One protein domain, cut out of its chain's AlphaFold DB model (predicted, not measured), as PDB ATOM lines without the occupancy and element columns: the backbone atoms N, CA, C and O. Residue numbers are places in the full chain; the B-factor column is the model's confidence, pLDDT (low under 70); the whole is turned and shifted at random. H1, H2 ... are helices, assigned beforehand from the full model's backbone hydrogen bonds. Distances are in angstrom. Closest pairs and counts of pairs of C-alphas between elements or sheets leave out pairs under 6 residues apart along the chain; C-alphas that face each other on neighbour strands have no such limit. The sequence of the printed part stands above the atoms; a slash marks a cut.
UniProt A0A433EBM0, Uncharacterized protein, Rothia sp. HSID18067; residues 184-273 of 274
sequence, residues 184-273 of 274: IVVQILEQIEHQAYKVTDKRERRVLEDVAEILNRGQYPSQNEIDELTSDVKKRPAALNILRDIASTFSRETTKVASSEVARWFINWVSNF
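What this domain is: This is residues 184 to 273 of the 274 residues of an uncharacterized protein of Rothia sp. HSID18067 (UniProt A0A433EBM0). H2, the longest helix, lies side by side with H1 and H4 in a three-helix bundle, while H3 folds back along part of H2 and H6 crosses H4 at a steep tilt, with its beginning near the beginning of H1. Short H5 makes a corner at one end. The printed part has 90 residues, with six named helices in the order H1 to H6 and no named strand: all helix. It is compact, with a radius of gyration of the C-alphas of 12.0 A and spans of 35 by 27 by 21 A.

Where its parts are: H2 is residues 202 to 217, 22.8 A long, from C-alpha 202 at (42.541, -54.369, 23.689). H1 is residues 184 to 196, 18.3 A, and begins at (16.927, -46.709, 25.517). H4 is residues 237 to 250, 20.1 A; H3, 223 to 234, 16.4 A; H5, 254 to 258, 6.0 A; H6, 261 to 271, 15.4 A, ending at (28.920, -34.993, 20.989).

How they stand to each other: H2 and H1 form a helical hairpin at a shallow tilt of 15 degrees; their closest C-alphas, Ala 196 and Arg 205, are 5.6 A apart. H2 touches H4 with residues 204 to 208 alone, closest at the C-alphas of Glu 204 and Ala 239, 5.3 A. H2 and H3 are a second hairpin, with the C-alphas of Val 207 and Val 233 closest at 6.3 A. H6 touches H4 at a steep tilt of 54 degrees, closest at the C-alphas of Ala 247 and Ile 267, 5.1 A. H5 and H6 only just touch, only at the corner, with 3 pairs of C-alphas within 8 A. H1 and H3 are apart. Every O i to N i+4 pair is within hydrogen-bond range in H1, H3, H4, H5 and H6, and 11 of 12 in H2.

The domain as a whole: The C-alphas farthest apart, Asp 201 and Thr 255, are 34.9 A apart. The printed part has no cut, and its five links are tight. Mean pLDDT of the printed part is 75.5; 30 residues are under 70, among them 195 to 203 and 254 to 259.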
ATOM      1  N   ILE A 184      15.886 -47.278  26.378       71.12
ATOM      2  CA  ILE A 184      16.927 -46.709  25.517       71.12
ATOM      3  C   ILE A 184      18.348 -47.005  26.022       71.12
ATOM      4  O   ILE A 184      19.219 -47.297  25.212       71.12
ATOM      5  N   VAL A 185      18.589 -47.013  27.338       67.31
ATOM      6  CA  VAL A 185      19.913 -47.333  27.914       67.31
ATOM      7  C   VAL A 185      20.276 -48.783  27.617       67.31
ATOM      8  O   VAL A 185      21.393 -49.064  27.195       67.31
ATOM      9  N   VAL A 186      19.303 -49.689  27.741       69.44
ATOM     10  CA  VAL A 186      19.451 -51.106  27.379       69.44
ATOM     11  C   VAL A 186      19.869 -51.266  25.916       69.44
ATOM     12  O   VAL A 186      20.836 -51.963  25.627       69.44
ATOM     13  N   GLN A 187      19.200 -50.566  25.001       71.62
ATOM     14  CA  GLN A 187      19.522 -50.623  23.573       71.62
ATOM     15  C   GLN A 187      20.907 -50.039  23.256       71.62
ATOM     16  O   GLN A 187      21.624 -50.585  22.418       71.62
ATOM     17  N   ILE A 188      21.315 -48.959  23.934       77.19
ATOM     18  CA  ILE A 188      22.667 -48.395  23.798       77.19
ATOM     19  C   ILE A 188      23.713 -49.421  24.252       77.19
ATOM     20  O   ILE A 188      24.683 -49.666  23.535       77.19
ATOM     21  N   LEU A 189      23.504 -50.047  25.412       70.31
ATOM     22  CA  LEU A 189      24.404 -51.062  25.965       70.31
ATOM     23  C   LEU A 189      24.564 -52.260  25.023       70.31
ATOM     24  O   LEU A 189      25.690 -52.664  24.743       70.31
ATOM     25  N   GLU A 190      23.464 -52.778  24.475       71.06
ATOM     26  CA  GLU A 190      23.493 -53.880  23.504       71.06
ATOM     27  C   GLU A 190      24.313 -53.531  22.252       71.06
ATOM     28  O   GLU A 190      25.074 -54.363  21.749       71.06
ATOM     29  N   GLN A 191      24.208 -52.291  21.759       72.62
ATOM     30  CA  GLN A 191      25.001 -51.832  20.616       72.62
ATOM     31  C   GLN A 191      26.488 -51.709  20.958       72.62
ATOM     32  O   GLN A 191      27.327 -52.138  20.161       72.62
ATOM     33  N   ILE A 192      26.830 -51.176  22.135       71.12
ATOM     34  CA  ILE A 192      28.226 -51.078  22.584       71.12
ATOM     35  C   ILE A 192      28.833 -52.476  22.712       71.12
ATOM     36  O   ILE A 192      29.903 -52.723  22.156       71.12
ATOM     37  N   GLU A 193      28.141 -53.408  23.371       69.12
ATOM     38  CA  GLU A 193      28.602 -54.790  23.524       69.12
ATOM     39  C   GLU A 193      28.827 -55.458  22.162       69.12
ATOM     40  O   GLU A 193      29.903 -56.004  21.904       69.12
ATOM     41  N   HIS A 194      27.844 -55.384  21.260       72.69
ATOM     42  CA  HIS A 194      27.925 -56.006  19.939       72.69
ATOM     43  C   HIS A 194      29.095 -55.469  19.098       72.69
ATOM     44  O   HIS A 194      29.752 -56.242  18.392       72.69
ATOM     45  N   GLN A 195      29.382 -54.166  19.175       69.62
ATOM     46  CA  GLN A 195      30.503 -53.563  18.450       69.62
ATOM     47  C   GLN A 195      31.849 -53.842  19.132       69.62
ATOM     48  O   GLN A 195      32.834 -54.105  18.442       69.62
ATOM     49  N   ALA A 196      31.898 -53.885  20.465       63.62
ATOM     50  CA  ALA A 196      33.113 -54.187  21.223       63.62
ATOM     51  C   ALA A 196      33.687 -55.579  20.901       63.62
ATOM     52  O   ALA A 196      34.908 -55.743  20.861       63.62
ATOM     53  N   TYR A 197      32.839 -56.569  20.585       61.66
ATOM     54  CA  TYR A 197      33.290 -57.895  20.129       61.66
ATOM     55  C   TYR A 197      34.084 -57.864  18.817       61.66
ATOM     56  O   TYR A 197      34.868 -58.776  18.557       61.66
ATOM     57  N   LYS A 198      33.892 -56.831  17.991       64.38
ATOM     58  CA  LYS A 198      34.552 -56.679  16.688       64.38
ATOM     59  C   LYS A 198      35.856 -55.881  16.775       64.38
ATOM     60  O   LYS A 198      36.600 -55.831  15.799       64.38
ATOM     61  N   VAL A 199      36.154 -55.285  17.932       60.41
ATOM     62  CA  VAL A 199      37.372 -54.500  18.164       60.41
ATOM     63  C   VAL A 199      38.516 -55.422  18.587       60.41
ATOM     64  O   VAL A 199      38.477 -56.062  19.638       60.41
ATOM     65  N   THR A 200      39.560 -55.479  17.761       63.91
ATOM     66  CA  THR A 200      40.749 -56.314  17.989       63.91
ATOM     67  C   THR A 200      41.739 -55.689  18.973       63.91
ATOM     68  O   THR A 200      42.384 -56.413  19.733       63.91
ATOM     69  N   ASP A 201      41.856 -54.356  18.997       55.72
ATOM     70  CA  ASP A 201      42.745 -53.650  19.920       55.72
ATOM     71  C   ASP A 201      42.173 -53.652  21.348       55.72
ATOM     72  O   ASP A 201      41.085 -53.145  21.631       55.72
ATOM     73  N   LYS A 202      42.942 -54.218  22.284       62.56
ATOM     74  CA  LYS A 202      42.541 -54.369  23.689       62.56
ATOM     75  C   LYS A 202      42.297 -53.028  24.388       62.56
ATOM     76  O   LYS A 202      41.447 -52.955  25.271       62.56
ATOM     77  N   ARG A 203      43.077 -51.996  24.062       56.88
ATOM     78  CA  ARG A 203      42.985 -50.681  24.704       56.88
ATOM     79  C   ARG A 203      41.798 -49.886  24.167       56.88
ATOM     80  O   ARG A 203      41.234 -49.113  24.927       56.88
ATOM     81  N   GLU A 204      41.430 -50.090  22.907       71.62
ATOM     82  CA  GLU A 204      40.188 -49.568  22.317       71.62
ATOM     83  C   GLU A 204      38.966 -50.251  22.944       71.62
ATOM     84  O   GLU A 204      38.044 -49.589  23.414       71.62
ATOM     85  N   ARG A 205      38.985 -51.588  23.034       67.94
ATOM     86  CA  ARG A 205      37.875 -52.355  23.612       67.94
ATOM     87  C   ARG A 205      37.613 -52.004  25.077       67.94
ATOM     88  O   ARG A 205      36.458 -51.902  25.468       67.94
ATOM     89  N   ARG A 206      38.666 -51.788  25.872       67.94
ATOM     90  CA  ARG A 206      38.535 -51.421  27.291       67.94
ATOM     91  C   ARG A 206      37.742 -50.129  27.484       67.94
ATOM     92  O   ARG A 206      36.872 -50.086  28.334       67.94
ATOM     93  N   VAL A 207      37.979 -49.124  26.641       70.62
ATOM     94  CA  VAL A 207      37.233 -47.860  26.703       70.62
ATOM     95  C   VAL A 207      35.735 -48.074  26.462       70.62
ATOM     96  O   VAL A 207      34.912 -47.450  27.124       70.62
ATOM     97  N   LEU A 208      35.358 -48.977  25.551       67.75
ATOM     98  CA  LEU A 208      33.952 -49.329  25.325       67.75
ATOM     99  C   LEU A 208      33.337 -50.055  26.532       67.75
ATOM    100  O   LEU A 208      32.182 -49.806  26.867       67.75
ATOM    101  N   GLU A 209      34.106 -50.930  27.186       70.62
ATOM    102  CA  GLU A 209      33.696 -51.628  28.412       70.62
ATOM    103  C   GLU A 209      33.483 -50.639  29.574       70.62
ATOM    104  O   GLU A 209      32.456 -50.715  30.246       70.62
ATOM    105  N   ASP A 210      34.384 -49.667  29.751       69.50
ATOM    106  CA  ASP A 210      34.296 -48.646  30.804       69.50
ATOM    107  C   ASP A 210      33.068 -47.725  30.600       69.50
ATOM    108  O   ASP A 210      32.334 -47.425  31.545       69.50
ATOM    109  N   VAL A 211      32.767 -47.329  29.352       72.94
ATOM    110  CA  VAL A 211      31.537 -46.576  29.017       72.94
ATOM    111  C   VAL A 211      30.281 -47.402  29.306       72.94
ATOM    112  O   VAL A 211      29.306 -46.879  29.852       72.94
ATOM    113  N   ALA A 212      30.288 -48.688  28.943       69.06
ATOM    114  CA  ALA A 212      29.165 -49.587  29.196       69.06
ATOM    115  C   ALA A 212      28.927 -49.788  30.700       69.06
ATOM    116  O   ALA A 212      27.779 -49.872  31.134       69.06
ATOM    117  N   GLU A 213      29.986 -49.808  31.509       67.75
ATOM    118  CA  GLU A 213      29.873 -49.892  32.963       67.75
ATOM    119  C   GLU A 213      29.162 -48.665  33.551       67.75
ATOM    120  O   GLU A 213      28.235 -48.823  34.346       67.75
ATOM    121  N   ILE A 214      29.529 -47.453  33.125       67.00
ATOM    122  CA  ILE A 214      28.877 -46.212  33.577       67.00
ATOM    123  C   ILE A 214      27.401 -46.188  33.174       67.00
ATOM    124  O   ILE A 214      26.534 -45.932  34.010       67.00
ATOM    125  N   LEU A 215      27.102 -46.505  31.911       65.56
ATOM    126  CA  LEU A 215      25.727 -46.588  31.413       65.56
ATOM    127  C   LEU A 215      24.896 -47.609  32.201       65.56
ATOM    128  O   LEU A 215      23.734 -47.349  32.505       65.56
ATOM    129  N   ASN A 216      25.494 -48.745  32.565       59.56
ATOM    130  CA  ASN A 216      24.811 -49.783  33.324       59.56
ATOM    131  C   ASN A 216      24.398 -49.341  34.725       59.56
ATOM    132  O   ASN A 216      23.309 -49.678  35.189       59.56
ATOM    133  N   ARG A 217      25.266 -48.581  35.402       61.44
ATOM    134  CA  ARG A 217      24.984 -48.077  36.752       61.44
ATOM    135  C   ARG A 217      23.698 -47.247  36.786       61.44
ATOM    136  O   ARG A 217      23.123 -47.085  37.858       61.44
ATOM    137  N   GLY A 218      23.253 -46.718  35.640       56.84
ATOM    138  CA  GLY A 218      22.012 -45.950  35.524       56.84
ATOM    139  C   GLY A 218      22.074 -44.585  36.213       56.84
ATOM    140  O   GLY A 218      21.079 -43.868  36.257       56.84
ATOM    141  N   GLN A 219      23.237 -44.233  36.760       66.62
ATOM    142  CA  GLN A 219      23.502 -43.010  37.501       66.62
ATOM    143  C   GLN A 219      24.358 -42.077  36.652       66.62
ATOM    144  O   GLN A 219      25.192 -42.522  35.862       66.62
ATOM    145  N   TYR A 220      24.161 -40.773  36.831       74.19
ATOM    146  CA  TYR A 220      25.036 -39.780  36.225       74.19
ATOM    147  C   TYR A 220      26.468 -39.947  36.779       74.19
ATOM    148  O   TYR A 220      26.628 -40.009  38.001       74.19
ATOM    149  N   PRO A 221      27.503 -40.042  35.926       70.50
ATOM    150  CA  PRO A 221      28.872 -40.254  36.383       70.50
ATOM    151  C   PRO A 221      29.436 -39.025  37.096       70.50
ATOM    152  O   PRO A 221      29.092 -37.884  36.794       70.50
ATOM    153  N   SER A 222      30.351 -39.256  38.033       78.25
ATOM    154  CA  SER A 222      31.066 -38.173  38.707       78.25
ATOM    155  C   SER A 222      31.997 -37.422  37.746       78.25
ATOM    156  O   SER A 222      32.447 -37.965  36.737       78.25
ATOM    157  N   GLN A 223      32.345 -36.172  38.071       79.44
ATOM    158  CA  GLN A 223      33.238 -35.367  37.225       79.44
ATOM    159  C   GLN A 223      34.608 -36.034  37.010       79.44
ATOM    160  O   GLN A 223      35.128 -36.002  35.901       79.44
ATOM    161  N   ASN A 224      35.151 -36.701  38.035       76.19
ATOM    162  CA  ASN A 224      36.418 -37.426  37.919       76.19
ATOM    163  C   ASN A 224      36.323 -38.576  36.904       76.19
ATOM    164  O   ASN A 224      37.213 -38.731  36.073       76.19
ATOM    165  N   GLU A 225      35.229 -39.345  36.926       72.50
ATOM    166  CA  GLU A 225      34.991 -40.415  35.947       72.50
ATOM    167  C   GLU A 225      34.841 -39.847  34.533       72.50
ATOM    168  O   GLU A 225      35.384 -40.406  33.582       72.50
ATOM    169  N   ILE A 226      34.150 -38.711  34.388       77.94
ATOM    170  CA  ILE A 226      34.024 -38.014  33.104       77.94
ATOM    171  C   ILE A 226      35.404 -37.586  32.590       77.94
ATOM    172  O   ILE A 226      35.700 -37.799  31.413       77.94
ATOM    173  N   ASP A 227      36.250 -36.998  33.433       77.75
ATOM    174  CA  ASP A 227      37.566 -36.486  33.041       77.75
ATOM    175  C   ASP A 227      38.530 -37.616  32.645       77.75
ATOM    176  O   ASP A 227      39.179 -37.543  31.593       77.75
ATOM    177  N   GLU A 228      38.579 -38.691  33.439       77.50
ATOM    178  CA  GLU A 228      39.386 -39.884  33.156       77.50
ATOM    179  C   GLU A 228      38.958 -40.541  31.840       77.50
ATOM    180  O   GLU A 228      39.780 -40.731  30.932       77.50
ATOM    181  N   LEU A 229      37.656 -40.798  31.689       80.88
ATOM    182  CA  LEU A 229      37.099 -41.422  30.496       80.88
ATOM    183  C   LEU A 229      37.311 -40.547  29.255       80.88
ATOM    184  O   LEU A 229      37.682 -41.044  28.194       80.88
ATOM    185  N   THR A 230      37.155 -39.228  29.383       84.25
ATOM    186  CA  THR A 230      37.398 -38.273  28.290       84.25
ATOM    187  C   THR A 230      38.856 -38.289  27.839       84.25
ATOM    188  O   THR A 230      39.134 -38.272  26.635       84.25
ATOM    189  N   SER A 231      39.796 -38.331  28.785       84.12
ATOM    190  CA  SER A 231      41.228 -38.448  28.492       84.12
ATOM    191  C   SER A 231      41.540 -39.737  27.728       84.12
ATOM    192  O   SER A 231      42.330 -39.718  26.778       84.12
ATOM    193  N   ASP A 232      40.925 -40.850  28.115       76.38
ATOM    194  CA  ASP A 232      41.236 -42.155  27.542       76.38
ATOM    195  C   ASP A 232      40.563 -42.393  26.191       76.38
ATOM    196  O   ASP A 232      41.231 -42.855  25.264       76.38
ATOM    197  N   VAL A 233      39.314 -41.960  26.017       85.06
ATOM    198  CA  VAL A 233      38.594 -42.012  24.733       85.06
ATOM    199  C   VAL A 233      39.295 -41.181  23.658       85.06
ATOM    200  O   VAL A 233      39.436 -41.639  22.526       85.06
ATOM    201  N   LYS A 234      39.825 -39.993  23.989       88.50
ATOM    202  CA  LYS A 234      40.569 -39.151  23.024       88.50
ATOM    203  C   LYS A 234      41.793 -39.846  22.432       88.50
ATOM    204  O   LYS A 234      42.192 -39.545  21.311       88.50
ATOM    205  N   LYS A 235      42.397 -40.778  23.171       89.00
ATOM    206  CA  LYS A 235      43.567 -41.545  22.720       89.00
ATOM    207  C   LYS A 235      43.170 -42.787  21.910       89.00
ATOM    208  O   LYS A 235      44.061 -43.572  21.572       89.00
ATOM    209  N   ARG A 236      41.871 -43.018  21.685       87.00
ATOM    210  CA  ARG A 236      41.286 -44.267  21.175       87.00
ATOM    211  C   ARG A 236      40.278 -43.994  20.048       87.00
ATOM    212  O   ARG A 236      39.067 -43.963  20.282       87.00
ATOM    213  N   PRO A 237      40.761 -43.719  18.822       88.56
ATOM    214  CA  PRO A 237      39.912 -43.253  17.727       88.56
ATOM    215  C   PRO A 237      38.888 -44.292  17.250       88.56
ATOM    216  O   PRO A 237      37.812 -43.907  16.794       88.56
ATOM    217  N   ALA A 238      39.178 -45.594  17.351       84.75
ATOM    218  CA  ALA A 238      38.236 -46.625  16.913       84.75
ATOM    219  C   ALA A 238      37.045 -46.734  17.876       84.75
ATOM    220  O   ALA A 238      35.896 -46.760  17.436       84.75
ATOM    221  N   ALA A 239      37.313 -46.721  19.183       81.75
ATOM    222  CA  ALA A 239      36.295 -46.676  20.220       81.75
ATOM    223  C   ALA A 239      35.456 -45.398  20.108       81.75
ATOM    224  O   ALA A 239      34.231 -45.475  20.090       81.75
ATOM    225  N   LEU A 240      36.094 -44.232  19.944       92.62
ATOM    226  CA  LEU A 240      35.380 -42.964  19.785       92.62
ATOM    227  C   LEU A 240      34.430 -42.972  18.577       92.62
ATOM    228  O   LEU A 240      33.294 -42.518  18.699       92.62
ATOM    229  N   ASN A 241      34.849 -43.518  17.431       90.81
ATOM    230  CA  ASN A 241      33.981 -43.624  16.255       90.81
ATOM    231  C   ASN A 241      32.766 -44.527  16.510       90.81
ATOM    232  O   ASN A 241      31.645 -44.135  16.195       90.81
ATOM    233  N   ILE A 242      32.961 -45.680  17.159       88.56
ATOM    234  CA  ILE A 242      31.856 -46.572  17.544       88.56
ATOM    235  C   ILE A 242      30.865 -45.845  18.462       88.56
ATOM    236  O   ILE A 242      29.658 -45.894  18.234       88.56
ATOM    237  N   LEU A 243      31.361 -45.139  19.482       89.56
ATOM    238  CA  LEU A 243      30.508 -44.396  20.412       89.56
ATOM    239  C   LEU A 243      29.733 -43.276  19.701       89.56
ATOM    240  O   LEU A 243      28.558 -43.073  20.001       89.56
ATOM    241  N   ARG A 244      30.355 -42.585  18.735       92.88
ATOM    242  CA  ARG A 244      29.704 -41.556  17.902       92.88
ATOM    243  C   ARG A 244      28.589 -42.134  17.038       92.88
ATOM    244  O   ARG A 244      27.495 -41.571  17.024       92.88
ATOM    245  N   ASP A 245      28.832 -43.260  16.374       89.31
ATOM    246  CA  ASP A 245      27.822 -43.926  15.548       89.31
ATOM    247  C   ASP A 245      26.606 -44.327  16.394       89.31
ATOM    248  O   ASP A 245      25.458 -44.043  16.033       89.31
ATOM    249  N   ILE A 246      26.856 -44.895  17.576       87.25
ATOM    250  CA  ILE A 246      25.817 -45.279  18.536       87.25
ATOM    251  C   ILE A 246      25.052 -44.043  19.031       87.25
ATOM    252  O   ILE A 246      23.824 -44.004  18.938       87.25
ATOM    253  N   ALA A 247      25.747 -42.997  19.485       88.75
ATOM    254  CA  ALA A 247      25.117 -41.761  19.952       88.75
ATOM    255  C   ALA A 247      24.264 -41.094  18.856       88.75
ATOM    256  O   ALA A 247      23.162 -40.627  19.136       88.75
ATOM    257  N   SER A 248      24.727 -41.097  17.602       88.06
ATOM    258  CA  SER A 248      23.990 -40.532  16.462       88.06
ATOM    259  C   SER A 248      22.729 -41.325  16.101       88.06
ATOM    260  O   SER A 248      21.733 -40.743  15.665       88.06
ATOM    261  N   THR A 249      22.755 -42.645  16.309       85.88
ATOM    262  CA  THR A 249      21.607 -43.528  16.079       85.88
ATOM    263  C   THR A 249      20.497 -43.206  17.073       85.88
ATOM    264  O   THR A 249      19.348 -43.007  16.682       85.88
ATOM    265  N   PHE A 250      20.856 -43.069  18.352       82.75
ATOM    266  CA  PHE A 250      19.886 -42.870  19.426       82.75
ATOM    267  C   PHE A 250      19.520 -41.403  19.685       82.75
ATOM    268  O   PHE A 250      18.457 -41.149  20.245       82.75
ATOM    269  N   SER A 251      20.302 -40.420  19.219       80.50
ATOM    270  CA  SER A 251      19.943 -38.993  19.340       80.50
ATOM    271  C   SER A 251      18.633 -38.636  18.628       80.50
ATOM    272  O   SER A 251      17.957 -37.679  19.002       80.50
ATOM    273  N   ARG A 252      18.239 -39.439  17.630       75.81
ATOM    274  CA  ARG A 252      16.969 -39.313  16.903       75.81
ATOM    275  C   ARG A 252      15.761 -39.799  17.714       75.81
ATOM    276  O   ARG A 252      14.636 -39.429  17.394       75.81
ATOM    277  N   GLU A 253      15.968 -40.571  18.783       71.19
ATOM    278  CA  GLU A 253      14.918 -41.078  19.681       71.19
ATOM    279  C   GLU A 253      14.641 -40.118  20.854       71.19
ATOM    280  O   GLU A 253      14.612 -40.510  22.024       71.19
ATOM    281  N   THR A 254      14.427 -38.837  20.539       62.50
ATOM    282  CA  THR A 254      14.391 -37.709  21.490       62.50
ATOM    283  C   THR A 254      13.492 -37.932  22.710       62.50
ATOM    284  O   THR A 254      13.907 -37.633  23.828       62.50
ATOM    285  N   THR A 255      12.300 -38.510  22.539       58.91
ATOM    286  CA  THR A 255      11.359 -38.771  23.645       58.91
ATOM    287  C   THR A 255      11.874 -39.824  24.630       58.91
ATOM    288  O   THR A 255      11.700 -39.669  25.837       58.91
ATOM    289  N   LYS A 256      12.538 -40.883  24.147       59.50
ATOM    290  CA  LYS A 256      13.081 -41.941  25.017       59.50
ATOM    291  C   LYS A 256      14.389 -41.508  25.667       59.50
ATOM    292  O   LYS A 256      14.613 -41.778  26.844       59.50
ATOM    293  N   VAL A 257      15.219 -40.775  24.928       60.34
ATOM    294  CA  VAL A 257      16.437 -40.161  25.466       60.34
ATOM    295  C   VAL A 257      16.093 -39.179  26.587       60.34
ATOM    296  O   VAL A 257      16.718 -39.226  27.639       60.34
ATOM    297  N   ALA A 258      15.059 -38.344  26.428       60.97
ATOM    298  CA  ALA A 258      14.649 -37.376  27.447       60.97
ATOM    299  C   ALA A 258      14.272 -38.020  28.794       60.97
ATOM    300  O   ALA A 258      14.527 -37.424  29.839       60.97
ATOM    301  N   SER A 259      13.723 -39.242  28.770       64.75
ATOM    302  CA  SER A 259      13.357 -39.992  29.979       64.75
ATOM    303  C   SER A 259      14.535 -40.597  30.750       64.75
ATOM    304  O   SER A 259      14.316 -41.157  31.817       64.75
ATOM    305  N   SER A 260      15.776 -40.483  30.259       73.12
ATOM    306  CA  SER A 260      16.957 -41.010  30.949       73.12
ATOM    307  C   SER A 260      18.079 -39.991  31.050       73.12
ATOM    308  O   SER A 260      18.593 -39.467  30.063       73.12
ATOM    309  N   GLU A 261      18.475 -39.702  32.284       76.31
ATOM    310  CA  GLU A 261      19.574 -38.785  32.575       76.31
ATOM    311  C   GLU A 261      20.923 -39.330  32.093       76.31
ATOM    312  O   GLU A 261      21.682 -38.602  31.453       76.31
ATOM    313  N   VAL A 262      21.181 -40.627  32.289       75.56
ATOM    314  CA  VAL A 262      22.425 -41.269  31.842       75.56
ATOM    315  C   VAL A 262      22.498 -41.395  30.312       75.56
ATOM    316  O   VAL A 262      23.560 -41.179  29.731       75.56
ATOM    317  N   ALA A 263      21.374 -41.639  29.622       80.69
ATOM    318  CA  ALA A 263      21.342 -41.645  28.154       80.69
ATOM    319  C   ALA A 263      21.595 -40.246  27.570       80.69
ATOM    320  O   ALA A 263      22.341 -40.103  26.597       80.69
ATOM    321  N   ARG A 264      21.014 -39.200  28.182       85.00
ATOM    322  CA  ARG A 264      21.289 -37.800  27.817       85.00
ATOM    323  C   ARG A 264      22.746 -37.436  28.041       85.00
ATOM    324  O   ARG A 264      23.347 -36.824  27.162       85.00
ATOM    325  N   TRP A 265      23.304 -37.814  29.192       89.38
ATOM    326  CA  TRP A 265      24.722 -37.627  29.471       89.38
ATOM    327  C   TRP A 265      25.570 -38.264  28.374       89.38
ATOM    328  O   TRP A 265      26.367 -37.559  27.771       89.38
ATOM    329  N   PHE A 266      25.349 -39.542  28.062       88.94
ATOM    330  CA  PHE A 266      26.129 -40.264  27.060       88.94
ATOM    331  C   PHE A 266      26.103 -39.570  25.692       88.94
ATOM    332  O   PHE A 266      27.158 -39.295  25.121       88.94
ATOM    333  N   ILE A 267      24.913 -39.223  25.190       89.50
ATOM    334  CA  ILE A 267      24.763 -38.566  23.883       89.50
ATOM    335  C   ILE A 267      25.460 -37.198  23.873       89.50
ATOM    336  O   ILE A 267      26.214 -36.898  22.945       89.50
ATOM    337  N   ASN A 268      25.262 -36.388  24.917       89.50
ATOM    338  CA  ASN A 268      25.875 -35.063  25.017       89.50
ATOM    339  C   ASN A 268      27.398 -35.153  25.172       89.50
ATOM    340  O   ASN A 268      28.140 -34.439  24.499       89.50
ATOM    341  N   TRP A 269      27.875 -36.056  26.024       93.00
ATOM    342  CA  TRP A 269      29.290 -36.281  26.272       93.00
ATOM    343  C   TRP A 269      30.008 -36.710  24.991       93.00
ATOM    344  O   TRP A 269      30.985 -36.064  24.619       93.00
ATOM    345  N   VAL A 270      29.481 -37.693  24.249       91.56
ATOM    346  CA  VAL A 270      30.052 -38.117  22.958       91.56
ATOM    347  C   VAL A 270      30.043 -36.979  21.925       91.56
ATOM    348  O   VAL A 270      31.002 -36.832  21.163       91.56
ATOM    349  N   SER A 271      29.005 -36.133  21.916       86.81
ATOM    350  CA  SER A 271      28.920 -34.993  20.989       86.81
ATOM    351  C   SER A 271      29.985 -33.912  21.226       86.81
ATOM    352  O   SER A 271      30.356 -33.205  20.292       86.81
ATOM    353  N   ASN A 272      30.549 -33.829  22.438       88.00
ATOM    354  CA  ASN A 272      31.580 -32.847  22.792       88.00
ATOM    355  C   ASN A 272      32.982 -33.194  22.263       88.00
ATOM    356  O   ASN A 272      33.908 -32.396  22.411       88.00
ATOM    357  N   PHE A 273      33.174 -34.369  21.656       84.44
ATOM    358  CA  PHE A 273      34.490 -34.820  21.197       84.44
ATOM    359  C   PHE A 273      34.910 -34.317  19.812       84.44
ATOM    360  O   PHE A 273      35.863 -34.897  19.311       84.44
TER     361      PHE A 273